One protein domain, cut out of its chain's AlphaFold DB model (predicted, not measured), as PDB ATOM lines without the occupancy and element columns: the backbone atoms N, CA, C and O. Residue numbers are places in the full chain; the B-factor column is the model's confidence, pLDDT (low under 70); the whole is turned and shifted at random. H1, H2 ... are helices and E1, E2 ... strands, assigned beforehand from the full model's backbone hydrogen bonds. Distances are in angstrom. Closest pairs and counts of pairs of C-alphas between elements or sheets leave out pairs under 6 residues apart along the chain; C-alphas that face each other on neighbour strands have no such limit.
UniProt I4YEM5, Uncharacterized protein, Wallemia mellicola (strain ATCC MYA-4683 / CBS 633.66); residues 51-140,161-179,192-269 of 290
ATOM      1  N   ILE A  51      66.980 -95.495  89.228       73.31
ATOM      2  CA  ILE A  51      67.291 -96.827  88.704       73.31
ATOM      3  C   ILE A  51      68.581 -96.712  87.893       73.31
ATOM      4  O   ILE A  51      68.678 -95.845  87.025       73.31
ATOM      5  N   SER A  52      69.582 -97.531  88.215       70.31
ATOM      6  CA  SER A  52      70.828 -97.576  87.440       70.31
ATOM      7  C   SER A  52      70.684 -98.484  86.220       70.31
ATOM      8  O   SER A  52      69.974 -99.481  86.293       70.31
ATOM      9  N   ASP A  53      71.426 -98.214  85.145       69.25
ATOM     10  CA  ASP A  53      71.395 -99.018  83.908       69.25
ATOM     11  C   ASP A  53      71.728-100.504  84.143       69.25
ATOM     12  O   ASP A  53      71.223-101.371  83.440       69.25
ATOM     13  N   ALA A  54      72.524-100.803  85.175       73.19
ATOM     14  CA  ALA A  54      72.876-102.157  85.607       73.19
ATOM     15  C   ALA A  54      72.004-102.686  86.772       73.19
ATOM     16  O   ALA A  54      72.449-103.548  87.535       73.19
ATOM     17  N   GLU A  55      70.798-102.140  86.974       82.69
ATOM     18  CA  GLU A  55      69.845-102.620  87.982       82.69
ATOM     19  C   GLU A  55      68.857-103.621  87.380       82.69
ATOM     20  O   GLU A  55      68.179-103.322  86.406       82.69
ATOM     21  N   LEU A  56      68.719-104.793  87.987       87.06
ATOM     22  CA  LEU A  56      67.699-105.773  87.634       87.06
ATOM     23  C   LEU A  56      66.538-105.679  88.626       87.06
ATOM     24  O   LEU A  56      66.679-106.036  89.797       87.06
ATOM     25  N   LEU A  57      65.387-105.208  88.154       90.00
ATOM     26  CA  LEU A  57      64.135-105.180  88.897       90.00
ATOM     27  C   LEU A  57      63.465-106.550  88.797       90.00
ATOM     28  O   LEU A  57      62.962-106.938  87.743       90.00
ATOM     29  N   GLU A  58      63.434-107.282  89.904       92.19
ATOM     30  CA  GLU A  58      62.761-108.573  89.982       92.19
ATOM     31  C   GLU A  58      61.461-108.436  90.774       92.19
ATOM     32  O   GLU A  58      61.469-108.273  91.994       92.19
ATOM     33  N   VAL A  59      60.334-108.491  90.068       93.19
ATOM     34  CA  VAL A  59      58.995-108.309  90.627       93.19
ATOM     35  C   VAL A  59      58.354-109.663  90.895       93.19
ATOM     36  O   VAL A  59      58.079-110.429  89.978       93.19
ATOM     37  N   TRP A  60      58.055-109.936  92.157       94.62
ATOM     38  CA  TRP A  60      57.351-111.128  92.607       94.62
ATOM     39  C   TRP A  60      55.869-110.821  92.772       94.62
ATOM     40  O   TRP A  60      55.472-110.094  93.685       94.62
ATOM     41  N   VAL A  61      55.058-111.366  91.873       95.25
ATOM     42  CA  VAL A  61      53.609-111.187  91.851       95.25
ATOM     43  C   VAL A  61      52.942-112.238  92.729       95.25
ATOM     44  O   VAL A  61      53.232-113.429  92.625       95.25
ATOM     45  N   SER A  62      52.021-111.787  93.575       94.94
ATOM     46  CA  SER A  62      51.164-112.639  94.397       94.94
ATOM     47  C   SER A  62      49.693-112.279  94.213       94.94
ATOM     48  O   SER A  62      49.322-111.106  94.097       94.94
ATOM     49  N   HIS A  63      48.846-113.298  94.207       94.88
ATOM     50  CA  HIS A  63      47.398-113.172  94.251       94.88
ATOM     51  C   HIS A  63      46.798-114.473  94.770       94.88
ATOM     52  O   HIS A  63      47.398-115.537  94.643       94.88
ATOM     53  N   ASP A  64      45.575-114.391  95.284       92.44
ATOM     54  CA  ASP A  64      44.862-115.576  95.758       92.44
ATOM     55  C   ASP A  64      43.856-116.079  94.705       92.44
ATOM     56  O   ASP A  64      43.163-117.056  94.945       92.44
ATOM     57  N   MET A  65      43.769-115.440  93.530       91.94
ATOM     58  CA  MET A  65      42.892-115.852  92.422       91.94
ATOM     59  C   MET A  65      43.291-117.218  91.840       91.94
ATOM     60  O   MET A  65      44.477-117.512  91.698       91.94
ATOM     61  N   VAL A  66      42.298-118.022  91.460       89.94
ATOM     62  CA  VAL A  66      42.442-119.384  90.924       89.94
ATOM     63  C   VAL A  66      42.097-119.404  89.437       89.94
ATOM     64  O   VAL A  66      41.031-118.925  89.049       89.94
ATOM     65  N   GLY A  67      42.977-119.985  88.616       86.12
ATOM     66  CA  GLY A  67      42.812-120.063  87.160       86.12
ATOM     67  C   GLY A  67      43.072-118.739  86.430       86.12
ATOM     68  O   GLY A  67      42.519-118.516  85.357       86.12
ATOM     69  N   TYR A  68      43.887-117.861  87.025       88.00
ATOM     70  CA  TYR A  68      44.293-116.561  86.475       88.00
ATOM     71  C   TYR A  68      45.822-116.465  86.327       88.00
ATOM     72  O   TYR A  68      46.437-115.461  86.677       88.00
ATOM     73  N   ASP A  69      46.453-117.512  85.795       84.12
ATOM     74  CA  ASP A  69      47.920-117.623  85.736       84.12
ATOM     75  C   ASP A  69      48.573-116.549  84.841       84.12
ATOM     76  O   ASP A  69      49.725-116.173  85.045       84.12
ATOM     77  N   GLY A  70      47.812-115.981  83.897       88.69
ATOM     78  CA  GLY A  70      48.258-114.893  83.020       88.69
ATOM     79  C   GLY A  70      48.420-113.527  83.704       88.69
ATOM     80  O   GLY A  70      48.820-112.564  83.050       88.69
ATOM     81  N   ILE A  71      48.128-113.386  85.004       92.06
ATOM     82  CA  ILE A  71      48.297-112.104  85.719       92.06
ATOM     83  C   ILE A  71      49.746-111.618  85.662       92.06
ATOM     84  O   ILE A  71      49.986-110.416  85.539       92.06
ATOM     85  N   THR A  72      50.715-112.528  85.718       92.06
ATOM     86  CA  THR A  72      52.142-112.199  85.615       92.06
ATOM     87  C   THR A  72      52.461-111.513  84.286       92.06
ATOM     88  O   THR A  72      53.177-110.514  84.282       92.06
ATOM     89  N   ASP A  73      51.848-111.957  83.185       92.50
ATOM     90  CA  ASP A  73      52.008-111.341  81.862       92.50
ATOM     91  C   ASP A  73      51.375-109.947  81.807       92.50
ATOM     92  O   ASP A  73      51.942-109.016  81.229       92.50
ATOM     93  N   VAL A  74      50.219-109.762  82.457       94.25
ATOM     94  CA  VAL A  74      49.570-108.444  82.582       94.25
ATOM     95  C   VAL A  74      50.457-107.479  83.370       94.25
ATOM     96  O   VAL A  74      50.622-106.324  82.967       94.25
ATOM     97  N   VAL A  75      51.069-107.951  84.463       94.81
ATOM     98  CA  VAL A  75      52.018-107.168  85.268       94.81
ATOM     99  C   VAL A  75      53.257-106.814  84.464       94.81
ATOM    100  O   VAL A  75      53.608-105.636  84.389       94.81
ATOM    101  N   TYR A  76      53.876-107.791  83.802       93.00
ATOM    102  CA  TYR A  76      55.015-107.552  82.923       93.00
ATOM    103  C   TYR A  76      54.681-106.516  81.847       93.00
ATOM    104  O   TYR A  76      55.394-105.525  81.699       93.00
ATOM    105  N   SER A  77      53.551-106.678  81.152       90.94
ATOM    106  CA  SER A  77      53.108-105.761  80.098       90.94
ATOM    107  C   SER A  77      52.830-104.340  80.609       90.94
ATOM    108  O   SER A  77      53.084-103.370  79.894       90.94
ATOM    109  N   GLY A  78      52.299-104.190  81.827       91.00
ATOM    110  CA  GLY A  78      52.035-102.879  82.427       91.00
ATOM    111  C   GLY A  78      53.298-102.163  82.919       91.00
ATOM    112  O   GLY A  78      53.409-100.944  82.776       91.00
ATOM    113  N   LEU A  79      54.260-102.907  83.475       90.69
ATOM    114  CA  LEU A  79      55.509-102.345  84.002       90.69
ATOM    115  C   LEU A  79      56.529-102.032  82.895       90.69
ATOM    116  O   LEU A  79      57.106-100.943  82.899       90.69
ATOM    117  N   SER A  80      56.720-102.951  81.938       87.25
ATOM    118  CA  SER A  80      57.682-102.812  80.823       87.25
ATOM    119  C   SER A  80      57.452-101.543  80.007       87.25
ATOM    120  O   SER A  80      58.397-100.807  79.739       87.25
ATOM    121  N   LYS A  81      56.186-101.211  79.724       84.62
ATOM    122  CA  LYS A  81      55.785-100.014  78.967       84.62
ATOM    123  C   LYS A  81      56.483 -98.728  79.422       84.62
ATOM    124  O   LYS A  81      56.810 -97.897  78.581       84.62
ATOM    125  N   HIS A  82      56.665 -98.529  80.728       81.94
ATOM    126  CA  HIS A  82      57.301 -97.317  81.252       81.94
ATOM    127  C   HIS A  82      58.792 -97.506  81.520       81.94
ATOM    128  O   HIS A  82      59.547 -96.555  81.341       81.94
ATOM    129  N   LEU A  83      59.224 -98.709  81.903       74.94
ATOM    130  CA  LEU A  83      60.639 -99.004  82.131       74.94
ATOM    131  C   LEU A  83      61.467 -98.884  80.841       74.94
ATOM    132  O   LEU A  83      62.514 -98.239  80.859       74.94
ATOM    133  N   ASP A  84      60.944 -99.362  79.706       69.94
ATOM    134  CA  ASP A  84      61.607 -99.262  78.396       69.94
ATOM    135  C   ASP A  84      61.857 -97.805  77.969       69.94
ATOM    136  O   ASP A  84      62.857 -97.484  77.326       69.94
ATOM    137  N   LEU A  85      60.960 -96.891  78.353       62.97
ATOM    138  CA  LEU A  85      61.059 -95.470  78.010       62.97
ATOM    139  C   LEU A  85      62.167 -94.741  78.782       62.97
ATOM    140  O   LEU A  85      62.557 -93.640  78.394       62.97
ATOM    141  N   ILE A  86      62.661 -95.327  79.874       58.56
ATOM    142  CA  ILE A  86      63.615 -94.691  80.793       58.56
ATOM    143  C   ILE A  86      65.055 -95.177  80.558       58.56
ATOM    144  O   ILE A  86      65.977 -94.605  81.132       58.56
ATOM    145  N   GLN A  87      65.270 -96.141  79.649       59.31
ATOM    146  CA  GLN A  87      66.587 -96.715  79.315       59.31
ATOM    147  C   GLN A  87      67.377 -97.222  80.540       59.31
ATOM    148  O   GLN A  87      68.600 -97.289  80.489       59.31
ATOM    149  N   GLY A  88      66.694 -97.574  81.634       59.62
ATOM    150  CA  GLY A  88      67.329 -97.957  82.891       59.62
ATOM    151  C   GLY A  88      66.794 -99.280  83.424       59.62
ATOM    152  O   GLY A  88      65.608 -99.385  83.735       59.62
ATOM    153  N   GLY A  89      67.699-100.244  83.586       68.06
ATOM    154  CA  GLY A  89      67.474-101.515  84.264       68.06
ATOM    155  C   GLY A  89      66.758-102.601  83.451       68.06
ATOM    156  O   GLY A  89      66.094-102.341  82.453       68.06
ATOM    157  N   GLU A  90      66.909-103.847  83.892       83.75
ATOM    158  CA  GLU A  90      66.229-105.027  83.343       83.75
ATOM    159  C   GLU A  90      65.003-105.369  84.207       83.75
ATOM    160  O   GLU A  90      65.030-105.170  85.421       83.75
ATOM    161  N   LEU A  91      63.917-105.873  83.609       86.50
ATOM    162  CA  LEU A  91      62.707-106.294  84.328       86.50
ATOM    163  C   LEU A  91      62.508-107.806  84.211       86.50
ATOM    164  O   LEU A  91      62.322-108.328  83.113       86.50
ATOM    165  N   ILE A  92      62.411-108.478  85.355       88.56
ATOM    166  CA  ILE A  92      61.920-109.854  85.465       88.56
ATOM    167  C   ILE A  92      60.658-109.839  86.321       88.56
ATOM    168  O   ILE A  92      60.624-109.206  87.375       88.56
ATOM    169  N   VAL A  93      59.615-110.543  85.882       87.19
ATOM    170  CA  VAL A  93      58.384-110.717  86.658       87.19
ATOM    171  C   VAL A  93      58.177-112.203  86.908       87.19
ATOM    172  O   VAL A  93      58.047-112.989  85.973       87.19
ATOM    173  N   ASN A  94      58.145-112.574  88.180       87.25
ATOM    174  CA  ASN A  94      57.924-113.934  88.642       87.25
ATOM    175  C   ASN A  94      56.534-114.045  89.266       87.25
ATOM    176  O   ASN A  94      56.064-113.117  89.927       87.25
ATOM    177  N   SER A  95      55.895-115.200  89.103       84.75
ATOM    178  CA  SER A  95      54.684-115.542  89.847       84.75
ATOM    179  C   SER A  95      55.027-116.378  91.070       84.75
ATOM    180  O   SER A  95      55.917-117.233  91.019       84.75
ATOM    181  N   GLN A  96      54.283-116.199  92.155       71.62
ATOM    182  CA  GLN A  96      54.195-117.245  93.164       71.62
ATOM    183  C   GLN A  96      53.374-118.397  92.616       71.62
ATOM    184  O   GLN A  96      52.229-118.216  92.213       71.62
ATOM    185  N   LYS A  97      53.973-119.588  92.600       60.62
ATOM    186  CA  LYS A  97      53.280-120.798  92.174       60.62
ATOM    187  C   LYS A  97      52.036-120.993  93.036       60.62
ATOM    188  O   LYS A  97      52.127-121.153  94.250       60.62
ATOM    189  N   THR A  98      50.881-120.984  92.394       55.00
ATOM    190  CA  THR A  98      49.629-121.466  92.954       55.00
ATOM    191  C   THR A  98      49.585-122.971  92.690       55.00
ATOM    192  O   THR A  98      49.383-123.406  91.563       55.00
ATOM    193  N   ASP A  99      49.785-123.804  93.716       51.91
ATOM    194  CA  ASP A  99      49.797-125.281  93.593       51.91
ATOM    195  C   ASP A  99      48.410-125.897  93.282       51.91
ATOM    196  O   ASP A  99      48.136-127.065  93.558       51.91
ATOM    197  N   LYS A 100      47.486-125.104  92.740       55.81
ATOM    198  CA  LYS A 100      46.077-125.443  92.575       55.81
ATOM    199  C   LYS A 100      45.719-125.476  91.096       55.81
ATOM    200  O   LYS A 100      45.188-124.510  90.556       55.81
ATOM    201  N   GLU A 101      45.945-126.626  90.464       51.28
ATOM    202  CA  GLU A 101      45.218-127.001  89.248       51.28
ATOM    203  C   GLU A 101      43.744-127.248  89.614       51.28
ATOM    204  O   GLU A 101      43.284-128.376  89.802       51.28
ATOM    205  N   GLU A 102      42.988-126.171  89.793       56.72
ATOM    206  CA  GLU A 102      41.555-126.237  90.053       56.72
ATOM    207  C   GLU A 102      40.799-125.983  88.743       56.72
ATOM    208  O   GLU A 102      40.995-124.983  88.058       56.72
ATOM    209  N   LYS A 103      39.906-126.914  88.384       59.44
ATOM    210  CA  LYS A 103      39.140-126.887  87.121       59.44
ATOM    211  C   LYS A 103      38.190-125.687  86.988       59.44
ATOM    212  O   LYS A 103      37.665-125.463  85.901       59.44
ATOM    213  N   ASN A 104      37.964-124.941  88.069       73.44
ATOM    214  CA  ASN A 104      37.031-123.822  88.118       73.44
ATOM    215  C   ASN A 104      37.782-122.541  88.485       73.44
ATOM    216  O   ASN A 104      38.362-122.447  89.566       73.44
ATOM    217  N   ARG A 105      37.733-121.545  87.595       83.44
ATOM    218  CA  ARG A 105      38.265-120.206  87.871       83.44
ATOM    219  C   ARG A 105      37.502-119.569  89.026       83.44
ATOM    220  O   ARG A 105      36.276-119.643  89.073       83.44
ATOM    221  N   ASN A 106      38.219-118.897  89.918       89.56
ATOM    222  CA  ASN A 106      37.620-118.171  91.028       89.56
ATOM    223  C   ASN A 106      38.472-116.948  91.377       89.56
ATOM    224  O   ASN A 106      39.671-117.065  91.621       89.56
ATOM    225  N   LEU A 107      37.853-115.769  91.416       91.75
ATOM    226  CA  LEU A 107      38.542-114.537  91.797       91.75
ATOM    227  C   LEU A 107      38.836-114.456  93.302       91.75
ATOM    228  O   LEU A 107      39.647-113.632  93.700       91.75
ATOM    229  N   ASN A 108      38.201-115.279  94.143       93.81
ATOM    230  CA  ASN A 108      38.317-115.194  95.602       93.81
ATOM    231  C   ASN A 108      38.037-113.771  96.108       93.81
ATOM    232  O   ASN A 108      38.853-113.132  96.773       93.81
ATOM    233  N   LEU A 109      36.860-113.269  95.724       95.38
ATOM    234  CA  LEU A 109      36.401-111.923  96.039       95.38
ATOM    235  C   LEU A 109      36.239-111.725  97.542       95.38
ATOM    236  O   LEU A 109      35.594-112.520  98.219       95.38
ATOM    237  N   LEU A 110      36.779-110.615  98.033       95.94
ATOM    238  CA  LEU A 110      36.542-110.140  99.390       95.94
ATOM    239  C   LEU A 110      35.367-109.167  99.419       95.94
ATOM    240  O   LEU A 110      35.166-108.405  98.479       95.94
ATOM    241  N   ASP A 111      34.625-109.140 100.521       92.94
ATOM    242  CA  ASP A 111      33.368-108.385 100.607       92.94
ATOM    243  C   ASP A 111      33.533-106.863 100.576       92.94
ATOM    244  O   ASP A 111      32.575-106.141 100.297       92.94
ATOM    245  N   ASN A 112      34.714-106.360 100.940       93.25
ATOM    246  CA  ASN A 112      34.971-104.932 101.056       93.25
ATOM    247  C   ASN A 112      36.470-104.603 101.015       93.25
ATOM    248  O   ASN A 112      37.339-105.465 101.143       93.25
ATOM    249  N   ILE A 113      36.752-103.305 100.892       94.75
ATOM    250  CA  ILE A 113      38.108-102.750 100.862       94.75
ATOM    251  C   ILE A 113      38.905-103.002 102.151       94.75
ATOM    252  O   ILE A 113      40.113-103.185 102.079       94.75
ATOM    253  N   SER A 114      38.257-103.046 103.320       94.62
ATOM    254  CA  SER A 114      38.953-103.261 104.599       94.62
ATOM    255  C   SER A 114      39.548-104.668 104.666       94.62
ATOM    256  O   SER A 114      40.741-104.829 104.917       94.62
ATOM    257  N   ALA A 115      38.748-105.681 104.319       94.81
ATOM    258  CA  ALA A 115      39.218-107.058 104.194       94.81
ATOM    259  C   ALA A 115      40.330-107.180 103.139       94.81
ATOM    260  O   ALA A 115      41.303-107.904 103.344       94.81
ATOM    261  N   ALA A 116      40.215-106.444 102.027       94.06
ATOM    262  CA  ALA A 116      41.234-106.423 100.981       94.06
ATOM    263  C   ALA A 116      42.567-105.844 101.456       94.06
ATOM    264  O   ALA A 116      43.613-106.413 101.147       94.06
ATOM    265  N   LEU A 117      42.538-104.751 102.218       96.38
ATOM    266  CA  LEU A 117      43.732-104.149 102.806       96.38
ATOM    267  C   LEU A 117      44.391-105.101 103.802       96.38
ATOM    268  O   LEU A 117      45.580-105.372 103.663       96.38
ATOM    269  N   GLN A 118      43.610-105.670 104.724       96.12
ATOM    270  CA  GLN A 118      44.120-106.601 105.729       96.12
ATOM    271  C   GLN A 118      44.777-107.826 105.083       96.12
ATOM    272  O   GLN A 118      45.929-108.135 105.377       96.12
ATOM    273  N   LEU A 119      44.089-108.495 104.149       95.12
ATOM    274  CA  LEU A 119      44.661-109.668 103.484       95.12
ATOM    275  C   LEU A 119      45.888-109.298 102.638       95.12
ATOM    276  O   LEU A 119      46.828-110.082 102.528       95.12
ATOM    277  N   THR A 120      45.897-108.103 102.038       96.06
ATOM    278  CA  THR A 120      47.055-107.611 101.281       96.06
ATOM    279  C   THR A 120      48.269-107.416 102.176       96.06
ATOM    280  O   THR A 120      49.360-107.847 101.806       96.06
ATOM    281  N   GLU A 121      48.080-106.814 103.348       95.69
ATOM    282  CA  GLU A 121      49.123-106.609 104.349       95.69
ATOM    283  C   GLU A 121      49.669-107.942 104.870       95.69
ATOM    284  O   GLU A 121      50.870-108.189 104.770       95.69
ATOM    285  N   GLU A 122      48.793-108.838 105.335       96.19
ATOM    286  CA  GLU A 122      49.177-110.162 105.842       96.19
ATOM    287  C   GLU A 122      50.016-110.938 104.820       96.19
ATOM    288  O   GLU A 122      51.055-111.516 105.145       96.19
ATOM    289  N   ARG A 123      49.593-110.922 103.553       95.06
ATOM    290  CA  ARG A 123      50.258-111.669 102.483       95.06
ATOM    291  C   ARG A 123      51.573-111.034 102.062       95.06
ATOM    292  O   ARG A 123      52.529-111.765 101.838       95.06
ATOM    293  N   LEU A 124      51.658-109.707 101.966       94.19
ATOM    294  CA  LEU A 124      52.924-109.040 101.653       94.19
ATOM    295  C   LEU A 124      53.949-109.222 102.776       94.19
ATOM    296  O   LEU A 124      55.108-109.503 102.476       94.19
ATOM    297  N   ASN A 125      53.526-109.134 104.040       93.44
ATOM    298  CA  ASN A 125      54.404-109.370 105.185       93.44
ATOM    299  C   ASN A 125      54.949-110.799 105.183       93.44
ATOM    300  O   ASN A 125      56.161-110.974 105.247       93.44
ATOM    301  N   ALA A 126      54.094-111.803 104.966       91.88
ATOM    302  CA  ALA A 126      54.533-113.197 104.865       91.88
ATOM    303  C   ALA A 126      55.584-113.415 103.757       91.88
ATOM    304  O   ALA A 126      56.501-114.218 103.910       91.88
ATOM    305  N   LEU A 127      55.484-112.688 102.639       90.44
ATOM    306  CA  LEU A 127      56.458-112.779 101.546       90.44
ATOM    307  C   LEU A 127      57.780-112.108 101.855       90.44
ATOM    308  O   LEU A 127      58.832-112.604 101.459       90.44
ATOM    309  N   ILE A 128      57.717-110.974 102.539       90.38
ATOM    310  CA  ILE A 128      58.900-110.269 103.011       90.38
ATOM    311  C   ILE A 128      59.635-111.133 104.043       90.38
ATOM    312  O   ILE A 128      60.848-111.284 103.946       90.38
ATOM    313  N   GLU A 129      58.910-111.730 104.986       91.50
ATOM    314  CA  GLU A 129      59.469-112.624 106.004       91.50
ATOM    315  C   GLU A 129      60.094-113.874 105.369       91.50
ATOM    316  O   GLU A 129      61.250-114.190 105.650       91.50
ATOM    317  N   ALA A 130      59.395-114.532 104.437       88.69
ATOM    318  CA  ALA A 130      59.919-115.707 103.736       88.69
ATOM    319  C   ALA A 130      61.198-115.398 102.931       88.69
ATOM    320  O   ALA A 130      62.128-116.204 102.893       88.69
ATOM    321  N   GLU A 131      61.277-114.225 102.297       88.00
ATOM    322  CA  GLU A 131      62.495-113.780 101.612       88.00
ATOM    323  C   GLU A 131      63.660-113.573 102.595       88.00
ATOM    324  O   GLU A 131      64.792-113.978 102.308       88.00
ATOM    325  N   GLU A 132      63.399-112.973 103.760       87.62
ATOM    326  CA  GLU A 132      64.410-112.764 104.799       87.62
ATOM    327  C   GLU A 132      64.924-114.073 105.393       87.62
ATOM    328  O   GLU A 132      66.126-114.203 105.640       87.62
ATOM    329  N   GLU A 133      64.048-115.056 105.598       88.62
ATOM    330  CA  GLU A 133      64.429-116.394 106.054       88.62
ATOM    331  C   GLU A 133      65.386-117.064 105.062       88.62
ATOM    332  O   GLU A 133      66.492-117.454 105.447       88.62
ATOM    333  N   VAL A 134      65.034-117.083 103.770       85.81
ATOM    334  CA  VAL A 134      65.884-117.649 102.707       85.81
ATOM    335  C   VAL A 134      67.232-116.926 102.623       85.81
ATOM    336  O   VAL A 134      68.279-117.560 102.458       85.81
ATOM    337  N   PHE A 135      67.238-115.596 102.743       83.25
ATOM    338  CA  PHE A 135      68.474-114.815 102.738       83.25
ATOM    339  C   PHE A 135      69.369-115.142 103.948       83.25
ATOM    340  O   PHE A 135      70.580-115.336 103.803       83.25
ATOM    341  N   ASN A 136      68.778-115.260 105.140       86.00
ATOM    342  CA  ASN A 136      69.495-115.599 106.368       86.00
ATOM    343  C   ASN A 136      70.061-117.028 106.345       86.00
ATOM    344  O   ASN A 136      71.160-117.255 106.858       86.00
ATOM    345  N   GLU A 137      69.349-117.986 105.753       84.56
ATOM    346  CA  GLU A 137      69.828-119.362 105.574       84.56
ATOM    347  C   GLU A 137      71.035-119.438 104.635       84.56
ATOM    348  O   GLU A 137      72.040-120.061 104.987       84.56
ATOM    349  N   LYS A 138      70.993-118.737 103.492       83.00
ATOM    350  CA  LYS A 138      72.128-118.662 102.553       83.00
ATOM    351  C   LYS A 138      73.381-118.094 103.220       83.00
ATOM    352  O   LYS A 138      74.449-118.694 103.141       83.00
ATOM    353  N   LYS A 139      73.231-117.009 103.985       80.56
ATOM    354  CA  LYS A 139      74.343-116.387 104.720       80.56
ATOM    355  C   LYS A 139      74.964-117.322 105.767       80.56
ATOM    356  O   LYS A 139      76.179-117.313 105.961       80.56
ATOM    357  N   LYS A 140      74.149-118.143 106.441       78.50
ATOM    358  CA  LYS A 140      74.632-119.158 107.397       78.50
ATOM    359  C   LYS A 140      75.368-120.307 106.700       78.50
ATOM    360  O   LYS A 140      76.366-120.782 107.234       78.50
ATOM    361  N   LYS A 161      73.011-105.137  89.983       83.69
ATOM    362  CA  LYS A 161      72.342-104.782  91.234       83.69
ATOM    363  C   LYS A 161      70.904-105.289  91.156       83.69
ATOM    364  O   LYS A 161      70.102-104.736  90.416       83.69
ATOM    365  N   ARG A 162      70.561-106.329  91.913       87.50
ATOM    366  CA  ARG A 162      69.205-106.897  91.919       87.50
ATOM    367  C   ARG A 162      68.328-106.213  92.968       87.50
ATOM    368  O   ARG A 162      68.701-106.154  94.138       87.50
ATOM    369  N   THR A 163      67.159-105.733  92.558       89.81
ATOM    370  CA  THR A 163      66.150-105.124  93.434       89.81
ATOM    371  C   THR A 163      64.910-106.008  93.449       89.81
ATOM    372  O   THR A 163      64.213-106.126  92.444       89.81
ATOM    373  N   HIS A 164      64.629-106.629  94.597       92.38
ATOM    374  CA  HIS A 164      63.470-107.504  94.764       92.38
ATOM    375  C   HIS A 164      62.229-106.712  95.175       92.38
ATOM    376  O   HIS A 164      62.111-106.232  96.308       92.38
ATOM    377  N   ILE A 165      61.262-106.654  94.274       94.00
ATOM    378  CA  ILE A 165      59.993-105.956  94.436       94.00
ATOM    379  C   ILE A 165      58.894-106.995  94.653       94.00
ATOM    380  O   ILE A 165      58.880-108.035  94.003       94.00
ATOM    381  N   LYS A 166      57.955-106.727  95.556       96.25
ATOM    382  CA  LYS A 166      56.769-107.563  95.780       96.25
ATOM    383  C   LYS A 166      55.561-106.811  95.264       96.25
ATOM    384  O   LYS A 166      55.378-105.649  95.610       96.25
ATOM    385  N   LEU A 167      54.746-107.453  94.440       97.00
ATOM    386  CA  LEU A 167      53.506-106.886  93.930       97.00
ATOM    387  C   LEU A 167      52.357-107.822  94.281       97.00
ATOM    388  O   LEU A 167      52.409-109.019  94.012       97.00
ATOM    389  N   ARG A 168      51.302-107.281  94.878       97.06
ATOM    390  CA  ARG A 168      50.088-108.031  95.184       97.06
ATOM    391  C   ARG A 168      48.899-107.471  94.426       97.06
ATOM    392  O   ARG A 168      48.703-106.257  94.394       97.06
ATOM    393  N   VAL A 169      48.109-108.376  93.850       97.50
ATOM    394  CA  VAL A 169      46.821-108.082  93.216       97.50
ATOM    395  C   VAL A 169      45.715-108.710  94.059       97.50
ATOM    396  O   VAL A 169      45.639-109.932  94.180       97.50
ATOM    397  N   GLN A 170      44.853-107.876  94.636       97.75
ATOM    398  CA  GLN A 170      43.775-108.304  95.523       97.75
ATOM    399  C   GLN A 170      42.408-107.848  94.994       97.75
ATOM    400  O   GLN A 170      42.093-106.657  95.068       97.75
ATOM    401  N   PRO A 171      41.566-108.758  94.479       97.50
ATOM    402  CA  PRO A 171      40.205-108.422  94.089       97.50
ATOM    403  C   PRO A 171      39.285-108.290  95.310       97.50
ATOM    404  O   PRO A 171      39.437-108.996  96.312       97.50
ATOM    405  N   TYR A 172      38.311-107.387  95.214       97.44
ATOM    406  CA  TYR A 172      37.286-107.160  96.228       97.44
ATOM    407  C   TYR A 172      36.006-106.569  95.622       97.44
ATOM    408  O   TYR A 172      35.984-106.094  94.483       97.44
ATOM    409  N   ILE A 173      34.934-106.607  96.407       97.00
ATOM    410  CA  ILE A 173      33.622-106.065  96.079       97.00
ATOM    411  C   ILE A 173      33.497-104.660  96.675       97.00
ATOM    412  O   ILE A 173      33.754-104.420  97.853       97.00
ATOM    413  N   GLU A 174      33.066-103.718  95.848       94.06
ATOM    414  CA  GLU A 174      32.712-102.358  96.228       94.06
ATOM    415  C   GLU A 174      31.195-102.195  96.117       94.06
ATOM    416  O   GLU A 174      30.612-102.348  95.043       94.06
ATOM    417  N   ARG A 175      30.549-101.897  97.246       93.25
ATOM    418  CA  ARG A 175      29.103-101.672  97.345       93.25
ATOM    419  C   ARG A 175      28.844-100.195  97.567       93.25
ATOM    420  O   ARG A 175      29.342 -99.618  98.530       93.25
ATOM    421  N   SER A 176      28.079 -99.583  96.675       87.38
ATOM    422  CA  SER A 176      27.745 -98.161  96.734       87.38
ATOM    423  C   SER A 176      26.261 -97.941  96.482       87.38
ATOM    424  O   SER A 176      25.609 -98.720  95.792       87.38
ATOM    425  N   ALA A 177      25.701 -96.855  97.013       84.81
ATOM    426  CA  ALA A 177      24.365 -96.438  96.607       84.81
ATOM    427  C   ALA A 177      24.405 -96.011  95.135       84.81
ATOM    428  O   ALA A 177      25.234 -95.180  94.750       84.81
ATOM    429  N   ARG A 178      23.511 -96.560  94.309       79.50
ATOM    430  CA  ARG A 178      23.459 -96.191  92.895       79.50
ATOM    431  C   ARG A 178      23.011 -94.731  92.760       79.50
ATOM    432  O   ARG A 178      21.990 -94.371  93.353       79.50
ATOM    433  N   PRO A 179      23.703 -93.886  91.972       78.31
ATOM    434  CA  PRO A 179      23.220 -92.543  91.680       78.31
ATOM    435  C   PRO A 179      21.844 -92.614  91.010       78.31
ATOM    436  O   PRO A 179      21.707 -93.130  89.900       78.31
ATOM    437  N   GLU A 192      21.254-100.632  94.847       84.81
ATOM    438  CA  GLU A 192      22.657-100.854  95.167       84.81
ATOM    439  C   GLU A 192      23.454-101.035  93.876       84.81
ATOM    440  O   GLU A 192      22.995-101.678  92.934       84.81
ATOM    441  N   ASP A 193      24.632-100.424  93.822       88.19
ATOM    442  CA  ASP A 193      25.616-100.622  92.769       88.19
ATOM    443  C   ASP A 193      26.746-101.488  93.333       88.19
ATOM    444  O   ASP A 193      27.487-101.055  94.221       88.19
ATOM    445  N   VAL A 194      26.829-102.728  92.850       93.88
ATOM    446  CA  VAL A 194      27.807-103.723  93.298       93.88
ATOM    447  C   VAL A 194      28.853-103.903  92.210       93.88
ATOM    448  O   VAL A 194      28.554-104.294  91.077       93.88
ATOM    449  N   ARG A 195      30.101-103.599  92.555       95.25
ATOM    450  CA  ARG A 195      31.215-103.564  91.616       95.25
ATOM    451  C   ARG A 195      32.357-104.467  92.052       95.25
ATOM    452  O   ARG A 195      32.657-104.573  93.232       95.25
ATOM    453  N   LEU A 196      33.032-105.060  91.079       96.44
ATOM    454  CA  LEU A 196      34.357-105.644  91.216       96.44
ATOM    455  C   LEU A 196      35.417-104.547  91.112       96.44
ATOM    456  O   LEU A 196      35.354-103.695  90.219       96.44
ATOM    457  N   ARG A 197      36.430-104.613  91.976       96.94
ATOM    458  CA  ARG A 197      37.614-103.758  91.916       96.94
ATOM    459  C   ARG A 197      38.854-104.515  92.382       96.94
ATOM    460  O   ARG A 197      38.751-105.472  93.143       96.94
ATOM    461  N   PHE A 198      40.026-104.085  91.932       98.00
ATOM    462  CA  PHE A 198      41.307-104.646  92.351       98.00
ATOM    463  C   PHE A 198      42.111-103.602  93.124       98.00
ATOM    464  O   PHE A 198      42.225-102.453  92.691       98.00
ATOM    465  N   LEU A 199      42.686-104.017  94.251       97.88
ATOM    466  CA  LEU A 199      43.745-103.315  94.966       97.88
ATOM    467  C   LEU A 199      45.093-103.864  94.486       97.88
ATOM    468  O   LEU A 199      45.326-105.071  94.531       97.88
ATOM    469  N   ILE A 200      45.964-102.976  94.013       97.75
ATOM    470  CA  ILE A 200      47.311-103.311  93.555       97.75
ATOM    471  C   ILE A 200      48.284-102.615  94.496       97.75
ATOM    472  O   ILE A 200      48.255-101.389  94.599       97.75
ATOM    473  N   THR A 201      49.155-103.379  95.148       97.88
ATOM    474  CA  THR A 201      50.177-102.842  96.057       97.88
ATOM    475  C   THR A 201      51.548-103.372  95.670       97.88
ATOM    476  O   THR A 201      51.728-104.576  95.523       97.88
ATOM    477  N   LEU A 202      52.506-102.462  95.512       96.62
ATOM    478  CA  LEU A 202      53.907-102.726  95.207       96.62
ATOM    479  C   LEU A 202      54.761-102.296  96.397       96.62
ATOM    480  O   LEU A 202      54.648-101.159  96.856       96.62
ATOM    481  N   VAL A 203      55.639-103.183  96.857       95.94
ATOM    482  CA  VAL A 203      56.583-102.943  97.949       95.94
ATOM    483  C   VAL A 203      58.005-103.213  97.475       95.94
ATOM    484  O   VAL A 203      58.332-104.299  96.998       95.94
ATOM    485  N   ASP A 204      58.863-102.219  97.651       93.56
ATOM    486  CA  ASP A 204      60.307-102.295  97.471       93.56
ATOM    487  C   ASP A 204      60.963-101.979  98.817       93.56
ATOM    488  O   ASP A 204      61.178-100.823  99.190       93.56
ATOM    489  N   LYS A 205      61.249-103.043  99.571       91.25
ATOM    490  CA  LYS A 205      61.820-102.952 100.918       91.25
ATOM    491  C   LYS A 205      63.238-102.386 100.908       91.25
ATOM    492  O   LYS A 205      63.591-101.640 101.817       91.25
ATOM    493  N   ALA A 206      64.030-102.701  99.880       87.38
ATOM    494  CA  ALA A 206      65.411-102.237  99.764       87.38
ATOM    495  C   ALA A 206      65.495-100.704  99.710       87.38
ATOM    496  O   ALA A 206      66.459-100.116 100.198       87.38
ATOM    497  N   HIS A 207      64.460-100.066  99.161       87.31
ATOM    498  CA  HIS A 207      64.363 -98.616  99.051       87.31
ATOM    499  C   HIS A 207      63.305 -97.982  99.971       87.31
ATOM    500  O   HIS A 207      63.101 -96.771  99.901       87.31
ATOM    501  N   GLY A 208      62.638 -98.766 100.826       88.75
ATOM    502  CA  GLY A 208      61.583 -98.277 101.721       88.75
ATOM    503  C   GLY A 208      60.385 -97.677 100.980       88.75
ATOM    504  O   GLY A 208      59.813 -96.688 101.430       88.75
ATOM    505  N   LEU A 209      60.039 -98.219  99.809       91.12
ATOM    506  CA  LEU A 209      58.955 -97.704  98.979       91.12
ATOM    507  C   LEU A 209      57.740 -98.624  99.016       91.12
ATOM    508  O   LEU A 209      57.837 -99.820  98.749       91.12
ATOM    509  N   GLN A 210      56.576 -98.018  99.224       94.12
ATOM    510  CA  GLN A 210      55.279 -98.628  98.967       94.12
ATOM    511  C   GLN A 210      54.513 -97.770  97.962       94.12
ATOM    512  O   GLN A 210      54.419 -96.546  98.097       94.12
ATOM    513  N   CYS A 211      53.949 -98.408  96.944       95.12
ATOM    514  CA  CYS A 211      53.002 -97.801  96.018       95.12
ATOM    515  C   CYS A 211      51.709 -98.613  96.075       95.12
ATOM    516  O   CYS A 211      51.762 -99.834  96.180       95.12
ATOM    517  N   SER A 212      50.559 -97.951  95.999       95.38
ATOM    518  CA  SER A 212      49.260 -98.625  95.963       95.38
ATOM    519  C   SER A 212      48.325 -97.897  95.010       95.38
ATOM    520  O   SER A 212      48.358 -96.670  94.910       95.38
ATOM    521  N   SER A 213      47.483 -98.646  94.307       94.94
ATOM    522  CA  SER A 213      46.465 -98.108  93.408       94.94
ATOM    523  C   SER A 213      45.222 -98.992  93.407       94.94
ATOM    524  O   SER A 213      45.280-100.172  93.753       94.94
ATOM    525  N   TYR A 214      44.101 -98.416  92.985       95.88
ATOM    526  CA  TYR A 214      42.853 -99.136  92.768       95.88
ATOM    527  C   TYR A 214      42.543 -99.152  91.280       95.88
ATOM    528  O   TYR A 214      42.633 -98.119  90.611       95.88
ATOM    529  N   SER A 215      42.119-100.300  90.769       97.31
ATOM    530  CA  SER A 215      41.648-100.404  89.394       97.31
ATOM    531  C   SER A 215      40.374 -99.588  89.166       97.31
ATOM    532  O   SER A 215      39.709 -99.146  90.109       97.31
ATOM    533  N   GLN A 216      39.998 -99.407  87.900       95.25
ATOM    534  CA  GLN A 216      38.626 -99.016  87.577       95.25
ATOM    535  C   GLN A 216      37.650-100.105  88.043       95.25
ATOM    536  O   GLN A 216      38.029-101.274  88.172       95.25
ATOM    537  N   SER A 217      36.414 -99.709  88.336       94.75
ATOM    538  CA  SER A 217      35.378-100.618  88.813       94.75
ATOM    539  C   SER A 217      34.611-101.252  87.650       94.75
ATOM    540  O   SER A 217      34.340-100.611  86.634       94.75
ATOM    541  N   LEU A 218      34.232-102.518  87.811       95.31
ATOM    542  CA  LEU A 218      33.441-103.283  86.843       95.31
ATOM    543  C   LEU A 218      32.130-103.739  87.488       95.31
ATOM    544  O   LEU A 218      32.144-104.061  88.671       95.31
ATOM    545  N   PRO A 219      30.988-103.766  86.780       94.62
ATOM    546  CA  PRO A 219      29.770-104.383  87.306       94.62
ATOM    547  C   PRO A 219      30.017-105.830  87.734       94.62
ATOM    548  O   PRO A 219      30.503-106.627  86.933       94.62
ATOM    549  N   LEU A 220      29.661-106.184  88.974       93.12
ATOM    550  CA  LEU A 220      29.780-107.575  89.422       93.12
ATOM    551  C   LEU A 220      28.834-108.496  88.634       93.12
ATOM    552  O   LEU A 220      29.191-109.631  88.328       93.12
ATOM    553  N   SER A 221      27.682-107.962  88.213       92.19
ATOM    554  CA  SER A 221      26.684-108.679  87.415       92.19
ATOM    555  C   SER A 221      27.246-109.256  86.115       92.19
ATOM    556  O   SER A 221      26.732-110.255  85.628       92.19
ATOM    557  N   TRP A 222      28.323-108.684  85.561       93.19
ATOM    558  CA  TRP A 222      28.956-109.230  84.361       93.19
ATOM    559  C   TRP A 222      29.489-110.644  84.593       93.19
ATOM    560  O   TRP A 222      29.333-111.484  83.711       93.19
ATOM    561  N   LEU A 223      30.046-110.929  85.775       90.06
ATOM    562  CA  LEU A 223      30.498-112.273  86.144       90.06
ATOM    563  C   LEU A 223      29.320-113.213  86.420       90.06
ATOM    564  O   LEU A 223      29.344-114.365  86.016       90.06
ATOM    565  N   GLU A 224      28.248-112.722  87.039       89.44
ATOM    566  CA  GLU A 224      27.043-113.528  87.296       89.44
ATOM    567  C   GLU A 224      26.293-113.892  86.002       89.44
ATOM    568  O   GLU A 224      25.608-114.912  85.915       89.44
ATOM    569  N   GLU A 225      26.377-113.033  84.987       89.25
ATOM    570  CA  GLU A 225      25.838-113.294  83.654       89.25
ATOM    571  C   GLU A 225      26.629-114.371  82.909       89.25
ATOM    572  O   GLU A 225      26.041-115.098  82.115       89.25
ATOM    573  N   GLU A 226      27.930-114.507  83.174       87.75
ATOM    574  CA  GLU A 226      28.773-115.548  82.575       87.75
ATOM    575  C   GLU A 226      28.297-116.950  82.950       87.75
ATOM    576  O   GLU A 226      28.183-117.816  82.078       87.75
ATOM    577  N   GLU A 227      27.945-117.155  84.219       84.88
ATOM    578  CA  GLU A 227      27.514-118.458  84.729       84.88
ATOM    579  C   GLU A 227      26.224-118.950  84.061       84.88
ATOM    580  O   GLU A 227      26.006-120.154  83.922       84.88
ATOM    581  N   LYS A 228      25.373-118.013  83.624       89.56
ATOM    582  CA  LYS A 228      24.072-118.287  82.995       89.56
ATOM    583  C   LYS A 228      24.190-118.659  81.516       89.56
ATOM    584  O   LYS A 228      23.215-119.143  80.939       89.56
ATOM    585  N   ARG A 229      25.341-118.406  80.890       91.19
ATOM    586  CA  ARG A 229      25.581-118.673  79.465       91.19
ATOM    587  C   ARG A 229      26.039-120.110  79.246       91.19
ATOM    588  O   ARG A 229      26.552-120.765  80.151       91.19
ATOM    589  N   VAL A 230      25.873-120.602  78.019       92.44
ATOM    590  CA  VAL A 230      26.241-121.970  77.618       92.44
ATOM    591  C   VAL A 230      27.007-121.979  76.294       92.44
ATOM    592  O   VAL A 230      26.940-121.022  75.523       92.44
ATOM    593  N   ASP A 231      27.739-123.067  76.050       92.56
ATOM    594  CA  ASP A 231      28.414-123.376  74.785       92.56
ATOM    595  C   ASP A 231      29.291-122.228  74.235       92.56
ATOM    596  O   ASP A 231      30.119-121.657  74.948       92.56
ATOM    597  N   GLU A 232      29.142-121.910  72.948       92.25
ATOM    598  CA  GLU A 232      29.931-120.903  72.234       92.25
ATOM    599  C   GLU A 232      29.688-119.479  72.760       92.25
ATOM    600  O   GLU A 232      30.630-118.692  72.865       92.25
ATOM    601  N   ASP A 233      28.454-119.152  73.157       92.75
ATOM    602  CA  ASP A 233      28.127-117.845  73.745       92.75
ATOM    603  C   ASP A 233      28.875-117.632  75.065       92.75
ATOM    604  O   ASP A 233      29.450-116.565  75.289       92.75
ATOM    605  N   LYS A 234      28.961-118.676  75.902       91.81
ATOM    606  CA  LYS A 234      29.754-118.635  77.136       91.81
ATOM    607  C   LYS A 234      31.223-118.349  76.844       91.81
ATOM    608  O   LYS A 234      31.807-117.483  77.489       91.81
ATOM    609  N   MET A 235      31.815-119.043  75.870       89.69
ATOM    610  CA  MET A 235      33.228-118.861  75.521       89.69
ATOM    611  C   MET A 235      33.518-117.448  74.994       89.69
ATOM    612  O   MET A 235      34.468-116.803  75.434       89.69
ATOM    613  N   ASN A 236      32.677-116.935  74.091       93.19
ATOM    614  CA  ASN A 236      32.832-115.587  73.541       93.19
ATOM    615  C   ASN A 236      32.682-114.510  74.621       93.19
ATOM    616  O   ASN A 236      33.474-113.567  74.684       93.19
ATOM    617  N   TYR A 237      31.687-114.665  75.495       93.62
ATOM    618  CA  TYR A 237      31.451-113.743  76.599       93.62
ATOM    619  C   TYR A 237      32.595-113.766  77.618       93.62
ATOM    620  O   TYR A 237      33.041-112.715  78.075       93.62
ATOM    621  N   LEU A 238      33.128-114.953  77.909       90.00
ATOM    622  CA  LEU A 238      34.302-115.117  78.757       90.00
ATOM    623  C   LEU A 238      35.520-114.388  78.221       90.00
ATOM    624  O   LEU A 238      36.131-113.614  78.949       90.00
ATOM    625  N   MET A 239      35.829-114.580  76.942       91.06
ATOM    626  CA  MET A 239      36.953-113.905  76.304       91.06
ATOM    627  C   MET A 239      36.787-112.378  76.338       91.06
ATOM    628  O   MET A 239      37.757-111.643  76.530       91.06
ATOM    629  N   TRP A 240      35.560-111.871  76.189       94.88
ATOM    630  CA  TRP A 240      35.281-110.442  76.335       94.88
ATOM    631  C   TRP A 240      35.502-109.936  77.773       94.88
ATOM    632  O   TRP A 240      36.166-108.909  77.963       94.88
ATOM    633  N   ILE A 241      35.000-110.655  78.783       93.19
ATOM    634  CA  ILE A 241      35.216-110.302  80.194       93.19
ATOM    635  C   ILE A 241      36.699-110.338  80.542       93.19
ATOM    636  O   ILE A 241      37.198-109.389  81.142       93.19
ATOM    637  N   GLU A 242      37.417-111.389  80.152       90.56
ATOM    638  CA  GLU A 242      38.846-111.539  80.438       90.56
ATOM    639  C   GLU A 242      39.660-110.394  79.841       90.56
ATOM    640  O   GLU A 242      40.438-109.763  80.552       90.56
ATOM    641  N   ASN A 243      39.417-110.043  78.577       93.56
ATOM    642  CA  ASN A 243      40.066-108.889  77.953       93.56
ATOM    643  C   ASN A 243      39.762-107.580  78.697       93.56
ATOM    644  O   ASN A 243      40.632-106.717  78.834       93.56
ATOM    645  N   THR A 244      38.544-107.441  79.221       95.38
ATOM    646  CA  THR A 244      38.158-106.270  80.011       95.38
ATOM    647  C   THR A 244      38.867-106.240  81.369       95.38
ATOM    648  O   THR A 244      39.394-105.196  81.762       95.38
ATOM    649  N   LEU A 245      38.952-107.381  82.063       94.75
ATOM    650  CA  LEU A 245      39.699-107.533  83.315       94.75
ATOM    651  C   LEU A 245      41.187-107.223  83.118       94.75
ATOM    652  O   LEU A 245      41.760-106.464  83.900       94.75
ATOM    653  N   ILE A 246      41.786-107.742  82.042       94.88
ATOM    654  CA  ILE A 246      43.172-107.464  81.650       94.88
ATOM    655  C   ILE A 246      43.377-105.960  81.465       94.88
ATOM    656  O   ILE A 246      44.319-105.403  82.026       94.88
ATOM    657  N   GLY A 247      42.494-105.286  80.723       94.62
ATOM    658  CA  GLY A 247      42.595-103.843  80.490       94.62
ATOM    659  C   GLY A 247      42.536-103.026  81.784       94.62
ATOM    660  O   GLY A 247      43.364-102.139  82.003       94.62
ATOM    661  N   VAL A 248      41.596-103.360  82.672       96.31
ATOM    662  CA  VAL A 248      41.411-102.686  83.966       96.31
ATOM    663  C   VAL A 248      42.608-102.895  84.899       96.31
ATOM    664  O   VAL A 248      43.098-101.927  85.490       96.31
ATOM    665  N   LEU A 249      43.114-104.128  85.003       96.19
ATOM    666  CA  LEU A 249      44.303-104.455  85.794       96.19
ATOM    667  C   LEU A 249      45.550-103.772  85.237       96.19
ATOM    668  O   LEU A 249      46.265-103.083  85.972       96.19
ATOM    669  N   LYS A 250      45.783-103.892  83.927       95.44
ATOM    670  CA  LYS A 250      46.923-103.270  83.253       95.44
ATOM    671  C   LYS A 250      46.946-101.764  83.487       95.44
ATOM    672  O   LYS A 250      47.988-101.240  83.860       95.44
ATOM    673  N   GLY A 251      45.806-101.080  83.368       95.50
ATOM    674  CA  GLY A 251      45.715 -99.640  83.628       95.50
ATOM    675  C   GLY A 251      46.163 -99.247  85.042       95.50
ATOM    676  O   GLY A 251      46.902 -98.282  85.219       95.50
ATOM    677  N   SER A 252      45.781-100.015  86.067       95.50
ATOM    678  CA  SER A 252      46.260 -99.765  87.438       95.50
ATOM    679  C   SER A 252      47.740-100.084  87.651       95.50
ATOM    680  O   SER A 252      48.408 -99.386  88.412       95.50
ATOM    681  N   ILE A 253      48.270-101.099  86.967       95.50
ATOM    682  CA  ILE A 253      49.695-101.453  87.017       95.50
ATOM    683  C   ILE A 253      50.528-100.386  86.292       95.50
ATOM    684  O   ILE A 253      51.609-100.010  86.733       95.50
ATOM    685  N   GLU A 254      50.015 -99.819  85.208       93.69
ATOM    686  CA  GLU A 254      50.641 -98.675  84.549       93.69
ATOM    687  C   GLU A 254      50.718 -97.464  85.497       93.69
ATOM    688  O   GLU A 254      51.775 -96.848  85.630       93.69
ATOM    689  N   ASN A 255      49.644 -97.179  86.242       91.88
ATOM    690  CA  ASN A 255      49.644 -96.110  87.245       91.88
ATOM    691  C   ASN A 255      50.660 -96.359  88.372       91.88
ATOM    692  O   ASN A 255      51.368 -95.434  88.773       91.88
ATOM    693  N   ILE A 256      50.747 -97.596  88.883       93.56
ATOM    694  CA  ILE A 256      51.692 -97.936  89.957       93.56
ATOM    695  C   ILE A 256      53.144 -97.872  89.475       93.56
ATOM    696  O   ILE A 256      54.012 -97.442  90.229       93.56
ATOM    697  N   SER A 257      53.393 -98.230  88.210       90.50
ATOM    698  CA  SER A 257      54.701 -98.105  87.566       90.50
ATOM    699  C   SER A 257      55.177 -96.653  87.576       90.50
ATOM    700  O   SER A 257      56.266 -96.358  88.065       90.50
ATOM    701  N   ILE A 258      54.332 -95.719  87.126       89.50
ATOM    702  CA  ILE A 258      54.668 -94.289  87.095       89.50
ATOM    703  C   ILE A 258      54.918 -93.749  88.511       89.50
ATOM    704  O   ILE A 258      55.878 -93.002  88.717       89.50
ATOM    705  N   ASP A 259      54.095 -94.124  89.499       90.12
ATOM    706  CA  ASP A 259      54.296 -93.694  90.891       90.12
ATOM    707  C   ASP A 259      55.610 -94.238  91.474       90.12
ATOM    708  O   ASP A 259      56.369 -93.491  92.099       90.12
ATOM    709  N   TYR A 260      55.932 -95.508  91.199       91.00
ATOM    710  CA  TYR A 260      57.198 -96.122  91.595       91.00
ATOM    711  C   TYR A 260      58.395 -95.389  90.980       91.00
ATOM    712  O   TYR A 260      59.299 -94.964  91.700       91.00
ATOM    713  N   LEU A 261      58.374 -95.148  89.668       88.25
ATOM    714  CA  LEU A 261      59.428 -94.430  88.948       88.25
ATOM    715  C   LEU A 261      59.626 -93.007  89.483       88.25
ATOM    716  O   LEU A 261      60.754 -92.578  89.735       88.25
ATOM    717  N   ARG A 262      58.530 -92.288  89.746       87.31
ATOM    718  CA  ARG A 262      58.567 -90.962  90.373       87.31
ATOM    719  C   ARG A 262      59.210 -91.012  91.762       87.31
ATOM    720  O   ARG A 262      60.013 -90.138  92.100       87.31
ATOM    721  N   LYS A 263      58.869 -92.011  92.584       88.56
ATOM    722  CA  LYS A 263      59.462 -92.212  93.920       88.56
ATOM    723  C   LYS A 263      60.949 -92.562  93.844       88.56
ATOM    724  O   LYS A 263      61.722 -92.041  94.644       88.56
ATOM    725  N   ARG A 264      61.357 -93.300  92.808       86.38
ATOM    726  CA  ARG A 264      62.755 -93.536  92.404       86.38
ATOM    727  C   ARG A 264      63.423 -92.317  91.743       86.38
ATOM    728  O   ARG A 264      64.511 -92.447  91.209       86.38
ATOM    729  N   LYS A 265      62.810 -91.125  91.769       82.81
ATOM    730  CA  LYS A 265      63.359 -89.870  91.206       82.81
ATOM    731  C   LYS A 265      63.633 -89.911  89.704       82.81
ATOM    732  O   LYS A 265      64.417 -89.108  89.201       82.81
ATOM    733  N   ILE A 266      62.952 -90.790  88.981       79.88
ATOM    734  CA  ILE A 266      62.951 -90.735  87.528       79.88
ATOM    735  C   ILE A 266      62.063 -89.580  87.066       79.88
ATOM    736  O   ILE A 266      60.959 -89.369  87.575       79.88
ATOM    737  N   ASP A 267      62.555 -88.826  86.087       73.44
ATOM    738  CA  ASP A 267      61.794 -87.765  85.441       73.44
ATOM    739  C   ASP A 267      60.705 -88.351  84.532       73.44
ATOM    740  O   ASP A 267      60.905 -88.599  83.343       73.44
ATOM    741  N   VAL A 268      59.525 -88.557  85.115       69.94
ATOM    742  CA  VAL A 268      58.345 -89.087  84.423       69.94
ATOM    743  C   VAL A 268      57.774 -88.128  83.373       69.94
ATOM    744  O   VAL A 268      56.969 -88.554  82.551       69.94
ATOM    745  N   THR A 269      58.185 -86.854  83.332       71.06
ATOM    746  CA  THR A 269      57.731 -85.921  82.280       71.06
ATOM    747  C   THR A 269      58.314 -86.266  80.911       71.06
ATOM    748  O   THR A 269      57.736 -85.940  79.878       71.06
TER     749      THR A 269
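What this domain is: This is residues 51 to 140, 161 to 179 and 192 to 269 of the 290 residues of an uncharacterized protein of Wallemia mellicola (strain ATCC MYA-4683 / CBS 633.66) (UniProt I4YEM5). A twisted sheet of five strands makes the middle layer of three, with H1 and the long H4 packed on one face and the long H2 on the other; the last residues of H2, 132 to 140, stick out free. The short H3 makes a hairpin with H4. The printed part has 187 residues, with five named strands and four named helices in the order E1 H1 E2 H2 E3 E4 E5 H3 H4; the sheet, in the order E2 E1 E3 E4 E5, is mixed, and the class is mixed, helices and strands. The whole is compact, with a radius of gyration of the C-alphas of 17.8 A, and spans 53 by 43 by 34 A.

How they stand to each other: Start at the edge strand E2, residues 90 to 95, parallel to E1, residues 55 to 62: N 59 and O 92 are 2.8 A apart, within hydrogen-bond range. E1 is parallel to E3, residues 161 to 177, with N 58 and O 163 at 2.9 A. E3 is antiparallel to E4, residues 192 to 204, with N 170 and O 199 at 2.8 A. E4 and the edge strand E5, residues 209 to 214, form a hairpin, with N 202 and O 211 at 2.8 A. H1, residues 71 to 86, is on the sheet at a height of 8.4 A; E1, H1 and E2 form a strand-helix-strand unit, two parallel neighbour strands with a helix between, and its crossover is right-handed. On the same face H4, residues 231 to 263, lies over E4 and E5 at a height of 9.7 A, slantwise to the strands. H1 and H4 touch, closest at the C-alphas of Gly 78 and Glu 254, 4.9 A, at a steep tilt of 39 degrees. On the opposite face look for H2, residues 113 to 140, along the strands at a height of 10.0 A; the closest C-alphas of H2 and E3 are those of Ala 116 and Tyr 172, 6.2 A. H3, residues 221 to 227, only grazes the sheet and touches H4, closest at the C-alphas of Glu 226 and Lys 234, 6.3 A. Every O i to N i+4 pair is within hydrogen-bond range in H2 and H4, against 8 of 12 in H1 and 2 of 3 in H3.

Where its parts are: Find C-alpha 55 at (69.845, -102.620, 87.982), where E1 begins. E3 runs 49.0 A, E4 37.7 A and H2 40.6 A from first to last C-alpha. H4 runs 48.0 A, to C-alpha 263 at (59.462, -92.212, 93.920).

The domain as a whole: The farthest C-alphas, those of Lys 140 and Pro 179, are 60.0 A apart. Residues 141 to 160 and 180 to 191 are not printed; the gaps from C-alpha 140 to 161 and from 179 to 192 are 21.8 A and 9.0 A. The link from E2 to H2 is long. The pLDDT is under 70 at residues 53, 84 to 89, 97 to 103 and 268.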